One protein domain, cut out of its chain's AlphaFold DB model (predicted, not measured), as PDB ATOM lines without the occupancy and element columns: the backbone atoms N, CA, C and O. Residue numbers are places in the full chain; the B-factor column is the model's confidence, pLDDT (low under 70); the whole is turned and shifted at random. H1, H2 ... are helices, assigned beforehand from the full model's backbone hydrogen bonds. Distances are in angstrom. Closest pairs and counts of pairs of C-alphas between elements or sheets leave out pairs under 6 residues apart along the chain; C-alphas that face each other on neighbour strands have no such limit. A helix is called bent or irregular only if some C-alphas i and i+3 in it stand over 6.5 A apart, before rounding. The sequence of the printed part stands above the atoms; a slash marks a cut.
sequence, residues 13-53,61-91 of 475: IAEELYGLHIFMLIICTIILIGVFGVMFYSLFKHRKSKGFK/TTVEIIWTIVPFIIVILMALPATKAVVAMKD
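What this domain is: This is residues 13 to 53 and 61 to 91 of the 475 residues of the protein "Cytochrome c oxidase subunit 2" of Candidatus Paraburkholderia kirkii UZHbot1 (UniProt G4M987). Two long helices make a narrow V, closed where the first residues of H1 meet the last of H2, and open toward the cut. Residues 32 to 53 and 61 to 70 stick out as its free arms. The printed part has 72 residues, H1 then H2, all helix, with no named strand; it is an extended rod of 63 by 27 by 11 A, radius of gyration of the C-alphas 18.3 A.

Where its parts are: Find C-alpha 13 at (146.756, 101.306, 138.659); from there H1, residues 13 to 45, runs 47.3 A. H2, residues 61 to 90, runs 43.0 A to C-alpha 90 at (153.272, 99.046, 130.623).

How they stand to each other: H1 and H2 touch, through residues 13 to 24 and 78 to 89 alone; their closest C-alphas, of Ile 13 and Met 89, are 6.8 A apart. They run opposite ways at a shallow tilt of 18 degrees. Near residue 81, H2 has a kink of 27 degrees; it is neither bent nor irregular, but only just: C-alphas 78 and 81 are 6.5 A apart. Every O i to N i+4 pair is within hydrogen-bond range in H1, and 23 of 26 in H2.

The domain as a whole: Look between C-alphas 53 and 61: residues 54 to 60 are not printed, a gap of 23.0 A. No printed residue is under pLDDT 70.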
ATOM      1  N   ILE A  13     147.135 101.094 140.060       96.12
ATOM      2  CA  ILE A  13     146.756 101.306 138.659       96.12
ATOM      3  C   ILE A  13     145.232 101.397 138.522       96.12
ATOM      4  O   ILE A  13     144.736 102.297 137.850       96.12
ATOM      5  N   ALA A  14     144.476 100.511 139.172       97.19
ATOM      6  CA  ALA A  14     143.017 100.565 139.139       97.19
ATOM      7  C   ALA A  14     142.472 101.845 139.791       97.19
ATOM      8  O   ALA A  14     141.514 102.421 139.282       97.19
ATOM      9  N   GLU A  15     143.090 102.315 140.878       96.62
ATOM     10  CA  GLU A  15     142.741 103.590 141.516       96.62
ATOM     11  C   GLU A  15     142.992 104.784 140.584       96.62
ATOM     12  O   GLU A  15     142.118 105.640 140.433       96.62
ATOM     13  N   GLU A  16     144.142 104.820 139.902       95.56
ATOM     14  CA  GLU A  16     144.452 105.851 138.905       95.56
ATOM     15  C   GLU A  16     143.457 105.829 137.735       95.56
ATOM     16  O   GLU A  16     142.950 106.878 137.334       95.56
ATOM     17  N   LEU A  17     143.120 104.642 137.217       95.81
ATOM     18  CA  LEU A  17     142.125 104.476 136.153       95.81
ATOM     19  C   LEU A  17     140.729 104.930 136.593       95.81
ATOM     20  O   LEU A  17     140.036 105.606 135.830       95.81
ATOM     21  N   TYR A  18     140.322 104.600 137.821       95.75
ATOM     22  CA  TYR A  18     139.054 105.052 138.385       95.75
ATOM     23  C   TYR A  18     139.017 106.581 138.502       95.75
ATOM     24  O   TYR A  18     138.065 107.217 138.049       95.75
ATOM     25  N   GLY A  19     140.078 107.192 139.040       95.31
ATOM     26  CA  GLY A  19     140.197 108.647 139.146       95.31
ATOM     27  C   GLY A  19     140.151 109.346 137.785       95.31
ATOM     28  O   GLY A  19     139.412 110.319 137.617       95.31
ATOM     29  N   LEU A  20     140.874 108.817 136.794       95.62
ATOM     30  CA  LEU A  20     140.842 109.304 135.412       95.62
ATOM     31  C   LEU A  20     139.444 109.205 134.804       95.62
ATOM     32  O   LEU A  20     138.988 110.156 134.173       95.62
ATOM     33  N   HIS A  21     138.747 108.087 135.012       95.38
ATOM     34  CA  HIS A  21     137.384 107.925 134.526       95.38
ATOM     35  C   HIS A  21     136.442 108.981 135.110       95.38
ATOM     36  O   HIS A  21     135.721 109.629 134.354       95.38
ATOM     37  N   ILE A  22     136.470 109.196 136.429       95.06
ATOM     38  CA  ILE A  22     135.622 110.203 137.081       95.06
ATOM     39  C   ILE A  22     135.968 111.613 136.588       95.06
ATOM     40  O   ILE A  22     135.069 112.394 136.281       95.06
ATOM     41  N   PHE A  23     137.256 111.930 136.440       94.88
ATOM     42  CA  PHE A  23     137.706 113.203 135.873       94.88
ATOM     43  C   PHE A  23     137.171 113.430 134.449       94.88
ATOM     44  O   PHE A  23     136.596 114.483 134.163       94.88
ATOM     45  N   MET A  24     137.298 112.431 133.569       94.94
ATOM     46  CA  MET A  24     136.773 112.497 132.201       94.94
ATOM     47  C   MET A  24     135.246 112.608 132.187       94.94
ATOM     48  O   MET A  24     134.699 113.393 131.414       94.94
ATOM     49  N   LEU A  25     134.557 111.868 133.058       95.69
ATOM     50  CA  LEU A  25     133.103 111.906 133.163       95.69
ATOM     51  C   LEU A  25     132.613 113.306 133.549       95.69
ATOM     52  O   LEU A  25     131.696 113.808 132.905       95.69
ATOM     53  N   ILE A  26     133.259 113.974 134.511       96.44
ATOM     54  CA  ILE A  26     132.932 115.356 134.903       96.44
ATOM     55  C   ILE A  26     133.075 116.314 133.712       96.44
ATOM     56  O   ILE A  26     132.165 117.103 133.452       96.44
ATOM     57  N   ILE A  27     134.180 116.232 132.962       96.06
ATOM     58  CA  ILE A  27     134.395 117.062 131.765       96.06
ATOM     59  C   ILE A  27     133.288 116.813 130.735       96.06
ATOM     60  O   ILE A  27     132.655 117.762 130.266       96.06
ATOM     61  N   CYS A  28     133.009 115.546 130.423       96.56
ATOM     62  CA  CYS A  28     131.952 115.162 129.492       96.56
ATOM     63  C   CYS A  28     130.578 115.668 129.947       96.56
ATOM     64  O   CYS A  28     129.817 116.173 129.127       96.56
ATOM     65  N   THR A  29     130.261 115.590 131.242       97.62
ATOM     66  CA  THR A  29     129.006 116.106 131.801       97.62
ATOM     67  C   THR A  29     128.901 117.624 131.662       97.62
ATOM     68  O   THR A  29     127.846 118.114 131.265       97.62
ATOM     69  N   ILE A  30     129.974 118.379 131.923       97.62
ATOM     70  CA  ILE A  30     129.984 119.842 131.746       97.62
ATOM     71  C   ILE A  30     129.755 120.209 130.275       97.62
ATOM     72  O   ILE A  30     128.914 121.062 129.982       97.62
ATOM     73  N   ILE A  31     130.451 119.542 129.347       97.00
ATOM     74  CA  ILE A  31     130.276 119.757 127.902       97.00
ATOM     75  C   ILE A  31     128.845 119.413 127.486       97.00
ATOM     76  O   ILE A  31     128.209 120.194 126.779       97.00
ATOM     77  N   LEU A  32     128.313 118.282 127.956       98.06
ATOM     78  CA  LEU A  32     126.947 117.852 127.680       98.06
ATOM     79  C   LEU A  32     125.938 118.901 128.155       98.06
ATOM     80  O   LEU A  32     125.092 119.321 127.371       98.06
ATOM     81  N   ILE A  33     126.056 119.392 129.391       98.44
ATOM     82  CA  ILE A  33     125.183 120.453 129.915       98.44
ATOM     83  C   ILE A  33     125.314 121.733 129.081       98.44
ATOM     84  O   ILE A  33     124.299 122.352 128.769       98.44
ATOM     85  N   GLY A  34     126.528 122.117 128.679       96.81
ATOM     86  CA  GLY A  34     126.760 123.294 127.840       96.81
ATOM     87  C   GLY A  34     126.092 123.183 126.467       96.81
ATOM     88  O   GLY A  34     125.312 124.055 126.081       96.81
ATOM     89  N   VAL A  35     126.342 122.085 125.750       97.44
ATOM     90  CA  VAL A  35     125.793 121.830 124.409       97.44
ATOM     91  C   VAL A  35     124.272 121.724 124.456       97.44
ATOM     92  O   VAL A  35     123.576 122.438 123.729       97.44
ATOM     93  N   PHE A  36     123.733 120.876 125.336       98.06
ATOM     94  CA  PHE A  36     122.288 120.710 125.461       98.06
ATOM     95  C   PHE A  36     121.619 121.975 125.999       98.06
ATOM     96  O   PHE A  36     120.528 122.309 125.553       98.06
ATOM     97  N   GLY A  37     122.270 122.724 126.888       98.12
ATOM     98  CA  GLY A  37     121.781 124.009 127.380       98.12
ATOM     99  C   GLY A  37     121.593 125.027 126.256       98.12
ATOM    100  O   GLY A  37     120.508 125.596 126.124       98.12
ATOM    101  N   VAL A  38     122.603 125.209 125.397       96.75
ATOM    102  CA  VAL A  38     122.514 126.099 124.224       96.75
ATOM    103  C   VAL A  38     121.467 125.596 123.230       96.75
ATOM    104  O   VAL A  38     120.661 126.386 122.732       96.75
ATOM    105  N   MET A  39     121.425 124.286 122.972       97.56
ATOM    106  CA  MET A  39     120.436 123.683 122.081       97.56
ATOM    107  C   MET A  39     119.009 123.919 122.591       97.56
ATOM    108  O   MET A  39     118.175 124.451 121.859       97.56
ATOM    109  N   PHE A  40     118.724 123.584 123.852       97.88
ATOM    110  CA  PHE A  40     117.413 123.793 124.460       97.88
ATOM    111  C   PHE A  40     117.051 125.273 124.493       97.88
ATOM    112  O   PHE A  40     115.941 125.630 124.098       97.88
ATOM    113  N   TYR A  41     117.982 126.150 124.874       97.00
ATOM    114  CA  TYR A  41     117.766 127.593 124.810       97.00
ATOM    115  C   TYR A  41     117.341 128.030 123.405       97.00
ATOM    116  O   TYR A  41     116.333 128.724 123.258       97.00
ATOM    117  N   SER A  42     118.051 127.574 122.370       94.88
ATOM    118  CA  SER A  42     117.734 127.909 120.984       94.88
ATOM    119  C   SER A  42     116.348 127.400 120.576       94.88
ATOM    120  O   SER A  42     115.536 128.170 120.062       94.88
ATOM    121  N   LEU A  43     116.012 126.148 120.909       94.81
ATOM    122  CA  LEU A  43     114.689 125.568 120.655       94.81
ATOM    123  C   LEU A  43     113.563 126.339 121.366       94.81
ATOM    124  O   LEU A  43     112.497 126.559 120.791       94.81
ATOM    125  N   PHE A  44     113.776 126.792 122.604       95.00
ATOM    126  CA  PHE A  44     112.753 127.504 123.373       95.00
ATOM    127  C   PHE A  44     112.618 128.982 123.003       95.00
ATOM    128  O   PHE A  44     111.502 129.523 123.049       95.00
ATOM    129  N   LYS A  45     113.729 129.660 122.701       94.38
ATOM    130  CA  LYS A  45     113.778 131.107 122.449       94.38
ATOM    131  C   LYS A  45     113.554 131.444 120.980       94.38
ATOM    132  O   LYS A  45     112.782 132.359 120.704       94.38
ATOM    133  N   HIS A  46     114.167 130.698 120.064       94.56
ATOM    134  CA  HIS A  46     114.202 131.014 118.632       94.56
ATOM    135  C   HIS A  46     113.123 130.298 117.809       94.56
ATOM    136  O   HIS A  46     113.134 130.344 116.581       94.56
ATOM    137  N   ARG A  47     112.149 129.649 118.461       94.38
ATOM    138  CA  ARG A  47     111.042 128.981 117.762       94.38
ATOM    139  C   ARG A  47     110.181 129.958 116.956       94.38
ATOM    140  O   ARG A  47     109.755 131.000 117.461       94.38
ATOM    141  N   LYS A  48     109.789 129.539 115.748       93.38
ATOM    142  CA  LYS A  48     108.877 130.283 114.857       93.38
ATOM    143  C   LYS A  48     107.548 130.647 115.532       93.38
ATOM    144  O   LYS A  48     107.047 131.748 115.342       93.38
ATOM    145  N   SER A  49     107.006 129.768 116.379       94.62
ATOM    146  CA  SER A  49     105.740 130.013 117.093       94.62
ATOM    147  C   SER A  49     105.798 131.150 118.123       94.62
ATOM    148  O   SER A  49     104.756 131.620 118.557       94.62
ATOM    149  N   LYS A  50     106.993 131.613 118.519       92.19
ATOM    150  CA  LYS A  50     107.181 132.825 119.340       92.19
ATOM    151  C   LYS A  50     107.357 134.096 118.501       92.19
ATOM    152  O   LYS A  50     107.652 135.146 119.061       92.19
ATOM    153  N   GLY A  51     107.210 134.007 117.178       92.00
ATOM    154  CA  GLY A  51     107.420 135.130 116.265       92.00
ATOM    155  C   GLY A  51     108.889 135.525 116.100       92.00
ATOM    156  O   GLY A  51     109.167 136.642 115.667       92.00
ATOM    157  N   PHE A  52     109.834 134.642 116.452       92.50
ATOM    158  CA  PHE A  52     111.257 134.937 116.302       92.50
ATOM    159  C   PHE A  52     111.623 135.056 114.816       92.50
ATOM    160  O   PHE A  52     111.300 134.172 114.020       92.50
ATOM    161  N   LYS A  53     112.288 136.154 114.444       92.44
ATOM    162  CA  LYS A  53     112.783 136.391 113.083       92.44
ATOM    163  C   LYS A  53     114.241 135.926 112.997       92.44
ATOM    164  O   LYS A  53     115.016 136.302 113.877       92.44
ATOM    165  N   THR A  61     134.310 134.601 112.930       95.62
ATOM    166  CA  THR A  61     135.712 134.185 113.120       95.62
ATOM    167  C   THR A  61     136.102 134.120 114.598       95.62
ATOM    168  O   THR A  61     136.836 133.229 115.012       95.62
ATOM    169  N   THR A  62     135.576 135.022 115.430       95.88
ATOM    170  CA  THR A  62     135.825 135.010 116.877       95.88
ATOM    171  C   THR A  62     135.260 133.756 117.548       95.88
ATOM    172  O   THR A  62     135.948 133.145 118.364       95.88
ATOM    173  N   VAL A  63     134.026 133.356 117.217       95.31
ATOM    174  CA  VAL A  63     133.410 132.137 117.774       95.31
ATOM    175  C   VAL A  63     134.137 130.897 117.263       95.31
ATOM    176  O   VAL A  63     134.421 130.005 118.060       95.31
ATOM    177  N   GLU A  64     134.505 130.897 115.981       96.75
ATOM    178  CA  GLU A  64     135.288 129.831 115.355       96.75
ATOM    179  C   GLU A  64     136.617 129.603 116.088       96.75
ATOM    180  O   GLU A  64     136.945 128.494 116.497       96.75
ATOM    181  N   ILE A  65     137.365 130.674 116.362       97.69
ATOM    182  CA  ILE A  65     138.627 130.581 117.104       97.69
ATOM    183  C   ILE A  65     138.397 130.023 118.516       97.69
ATOM    184  O   ILE A  65     139.130 129.134 118.958       97.69
ATOM    185  N   ILE A  66     137.376 130.509 119.231       96.62
ATOM    186  CA  ILE A  66     137.091 130.075 120.606       96.62
ATOM    187  C   ILE A  66     136.750 128.583 120.650       96.62
ATOM    188  O   ILE A  66     137.333 127.850 121.452       96.62
ATOM    189  N   TRP A  67     135.844 128.108 119.793       96.19
ATOM    190  CA  TRP A  67     135.419 126.708 119.816       96.19
ATOM    191  C   TRP A  67     136.444 125.737 119.231       96.19
ATOM    192  O   TRP A  67     136.251 124.532 119.324       96.19
ATOM    193  N   THR A  68     137.534 126.230 118.639       97.50
ATOM    194  CA  THR A  68     138.661 125.400 118.203       97.50
ATOM    195  C   THR A  68     139.704 125.318 119.312       97.50
ATOM    196  O   THR A  68     140.153 124.226 119.660       97.50
ATOM    197  N   ILE A  69     140.054 126.456 119.920       97.94
ATOM    198  CA  ILE A  69     141.070 126.519 120.979       97.94
ATOM    199  C   ILE A  69     140.588 125.825 122.258       97.94
ATOM    200  O   ILE A  69     141.362 125.102 122.885       97.94
ATOM    201  N   VAL A  70     139.323 126.005 122.654       96.56
ATOM    202  CA  VAL A  70     138.811 125.430 123.910       96.56
ATOM    203  C   VAL A  70     138.854 123.891 123.897       96.56
ATOM    204  O   VAL A  70     139.479 123.331 124.801       96.56
ATOM    205  N   PRO A  71     138.300 123.170 122.898       96.62
ATOM    206  CA  PRO A  71     138.442 121.715 122.818       96.62
ATOM    207  C   PRO A  71     139.892 121.253 122.696       96.62
ATOM    208  O   PRO A  71     140.252 120.250 123.308       96.62
ATOM    209  N   PHE A  72     140.740 121.991 121.970       97.31
ATOM    210  CA  PHE A  72     142.166 121.677 121.878       97.31
ATOM    211  C   PHE A  72     142.835 121.662 123.263       97.31
ATOM    212  O   PHE A  72     143.496 120.686 123.618       97.31
ATOM    213  N   ILE A  73     142.605 122.691 124.085       96.62
ATOM    214  CA  ILE A  73     143.134 122.755 125.456       96.62
ATOM    215  C   ILE A  73     142.564 121.619 126.318       96.62
ATOM    216  O   ILE A  73     143.320 120.978 127.048       96.62
ATOM    217  N   ILE A  74     141.259 121.338 126.218       95.56
ATOM    218  CA  ILE A  74     140.613 120.245 126.965       95.56
ATOM    219  C   ILE A  74     141.291 118.903 126.653       95.56
ATOM    220  O   ILE A  74     141.646 118.170 127.576       95.56
ATOM    221  N   VAL A  75     141.541 118.601 125.375       96.19
ATOM    222  CA  VAL A  75     142.212 117.359 124.961       96.19
ATOM    223  C   VAL A  75     143.633 117.273 125.520       96.19
ATOM    224  O   VAL A  75     144.012 116.220 126.030       96.19
ATOM    225  N   ILE A  76     144.410 118.361 125.490       94.81
ATOM    226  CA  ILE A  76     145.765 118.379 126.070       94.81
ATOM    227  C   ILE A  76     145.727 118.080 127.575       94.81
ATOM    228  O   ILE A  76     146.502 117.251 128.058       94.81
ATOM    229  N   LEU A  77     144.801 118.698 128.313       92.06
ATOM    230  CA  LEU A  77     144.639 118.464 129.751       92.06
ATOM    231  C   LEU A  77     144.218 117.022 130.069       92.06
ATOM    232  O   LEU A  77     144.641 116.476 131.086       92.06
ATOM    233  N   MET A  78     143.420 116.393 129.203       93.75
ATOM    234  CA  MET A  78     143.028 114.986 129.340       93.75
ATOM    235  C   MET A  78     144.166 114.019 128.989       93.75
ATOM    236  O   MET A  78     144.301 112.972 129.623       93.75
ATOM    237  N   ALA A  79     144.990 114.355 127.995       94.44
ATOM    238  CA  ALA A  79     146.031 113.473 127.479       94.44
ATOM    239  C   ALA A  79     147.180 113.259 128.477       94.44
ATOM    240  O   ALA A  79     147.611 112.126 128.670       94.44
ATOM    241  N   LEU A  80     147.650 114.315 129.152       92.69
ATOM    242  CA  LEU A  80     148.815 114.243 130.047       92.69
ATOM    243  C   LEU A  80     148.693 113.193 131.173       92.69
ATOM    244  O   LEU A  80     149.579 112.336 131.284       92.69
ATOM    245  N   PRO A  81     147.637 113.196 132.012       93.81
ATOM    246  CA  PRO A  81     147.514 112.206 133.077       93.81
ATOM    247  C   PRO A  81     147.205 110.804 132.523       93.81
ATOM    248  O   PRO A  81     147.678 109.816 133.084       93.81
ATOM    249  N   ALA A  82     146.506 110.703 131.385       95.12
ATOM    250  CA  ALA A  82     146.260 109.427 130.713       95.12
ATOM    251  C   ALA A  82     147.563 108.785 130.206       95.12
ATOM    252  O   ALA A  82     147.788 107.595 130.422       95.12
ATOM    253  N   THR A  83     148.465 109.562 129.595       95.44
ATOM    254  CA  THR A  83     149.775 109.068 129.151       95.44
ATOM    255  C   THR A  83     150.605 108.555 130.325       95.44
ATOM    256  O   THR A  83     151.188 107.478 130.224       95.44
ATOM    257  N   LYS A  84     150.622 109.272 131.458       94.62
ATOM    258  CA  LYS A  84     151.328 108.823 132.668       94.62
ATOM    259  C   LYS A  84     150.815 107.459 133.150       94.62
ATOM    260  O   LYS A  84     151.629 106.571 133.399       94.62
ATOM    261  N   ALA A  85     149.494 107.284 133.229       94.50
ATOM    262  CA  ALA A  85     148.886 106.017 133.640       94.50
ATOM    263  C   ALA A  85     149.229 104.878 132.665       94.50
ATOM    264  O   ALA A  85     149.665 103.812 133.090       94.50
ATOM    265  N   VAL A  86     149.134 105.115 131.350       95.25
ATOM    266  CA  VAL A  86     149.477 104.109 130.327       95.25
ATOM    267  C   VAL A  86     150.942 103.673 130.427       95.25
ATOM    268  O   VAL A  86     151.230 102.481 130.332       95.25
ATOM    269  N   VAL A  87     151.869 104.607 130.651       95.56
ATOM    270  CA  VAL A  87     153.291 104.278 130.837       95.56
ATOM    271  C   VAL A  87     153.487 103.406 132.081       95.56
ATOM    272  O   VAL A  87     154.153 102.376 131.997       95.56
ATOM    273  N   ALA A  88     152.855 103.753 133.207       95.12
ATOM    274  CA  ALA A  88     152.929 102.959 134.435       95.12
ATOM    275  C   ALA A  88     152.339 101.544 134.258       95.12
ATOM    276  O   ALA A  88     152.926 100.559 134.706       95.12
ATOM    277  N   MET A  89     151.225 101.419 133.532       94.62
ATOM    278  CA  MET A  89     150.607 100.129 133.198       94.62
ATOM    279  C   MET A  89     151.517  99.224 132.360       94.62
ATOM    280  O   MET A  89     151.411  98.001 132.443       94.62
ATOM    281  N   LYS A  90     152.392  99.800 131.529       94.19
ATOM    282  CA  LYS A  90     153.272  99.046 130.623       94.19
ATOM    283  C   LYS A  90     154.639  98.706 131.210       94.19
ATOM    284  O   LYS A  90     155.336  97.877 130.635       94.19
ATOM    285  N   ASP A  91     155.008  99.264 132.359       95.31
ATOM    286  CA  ASP A  91     156.251  98.901 133.036       95.31
ATOM    287  C   ASP A  91     156.138  97.539 133.748       95.31
ATOM    288  O   ASP A  91     155.782  97.447 134.924       95.31
TER     289      ASP A  91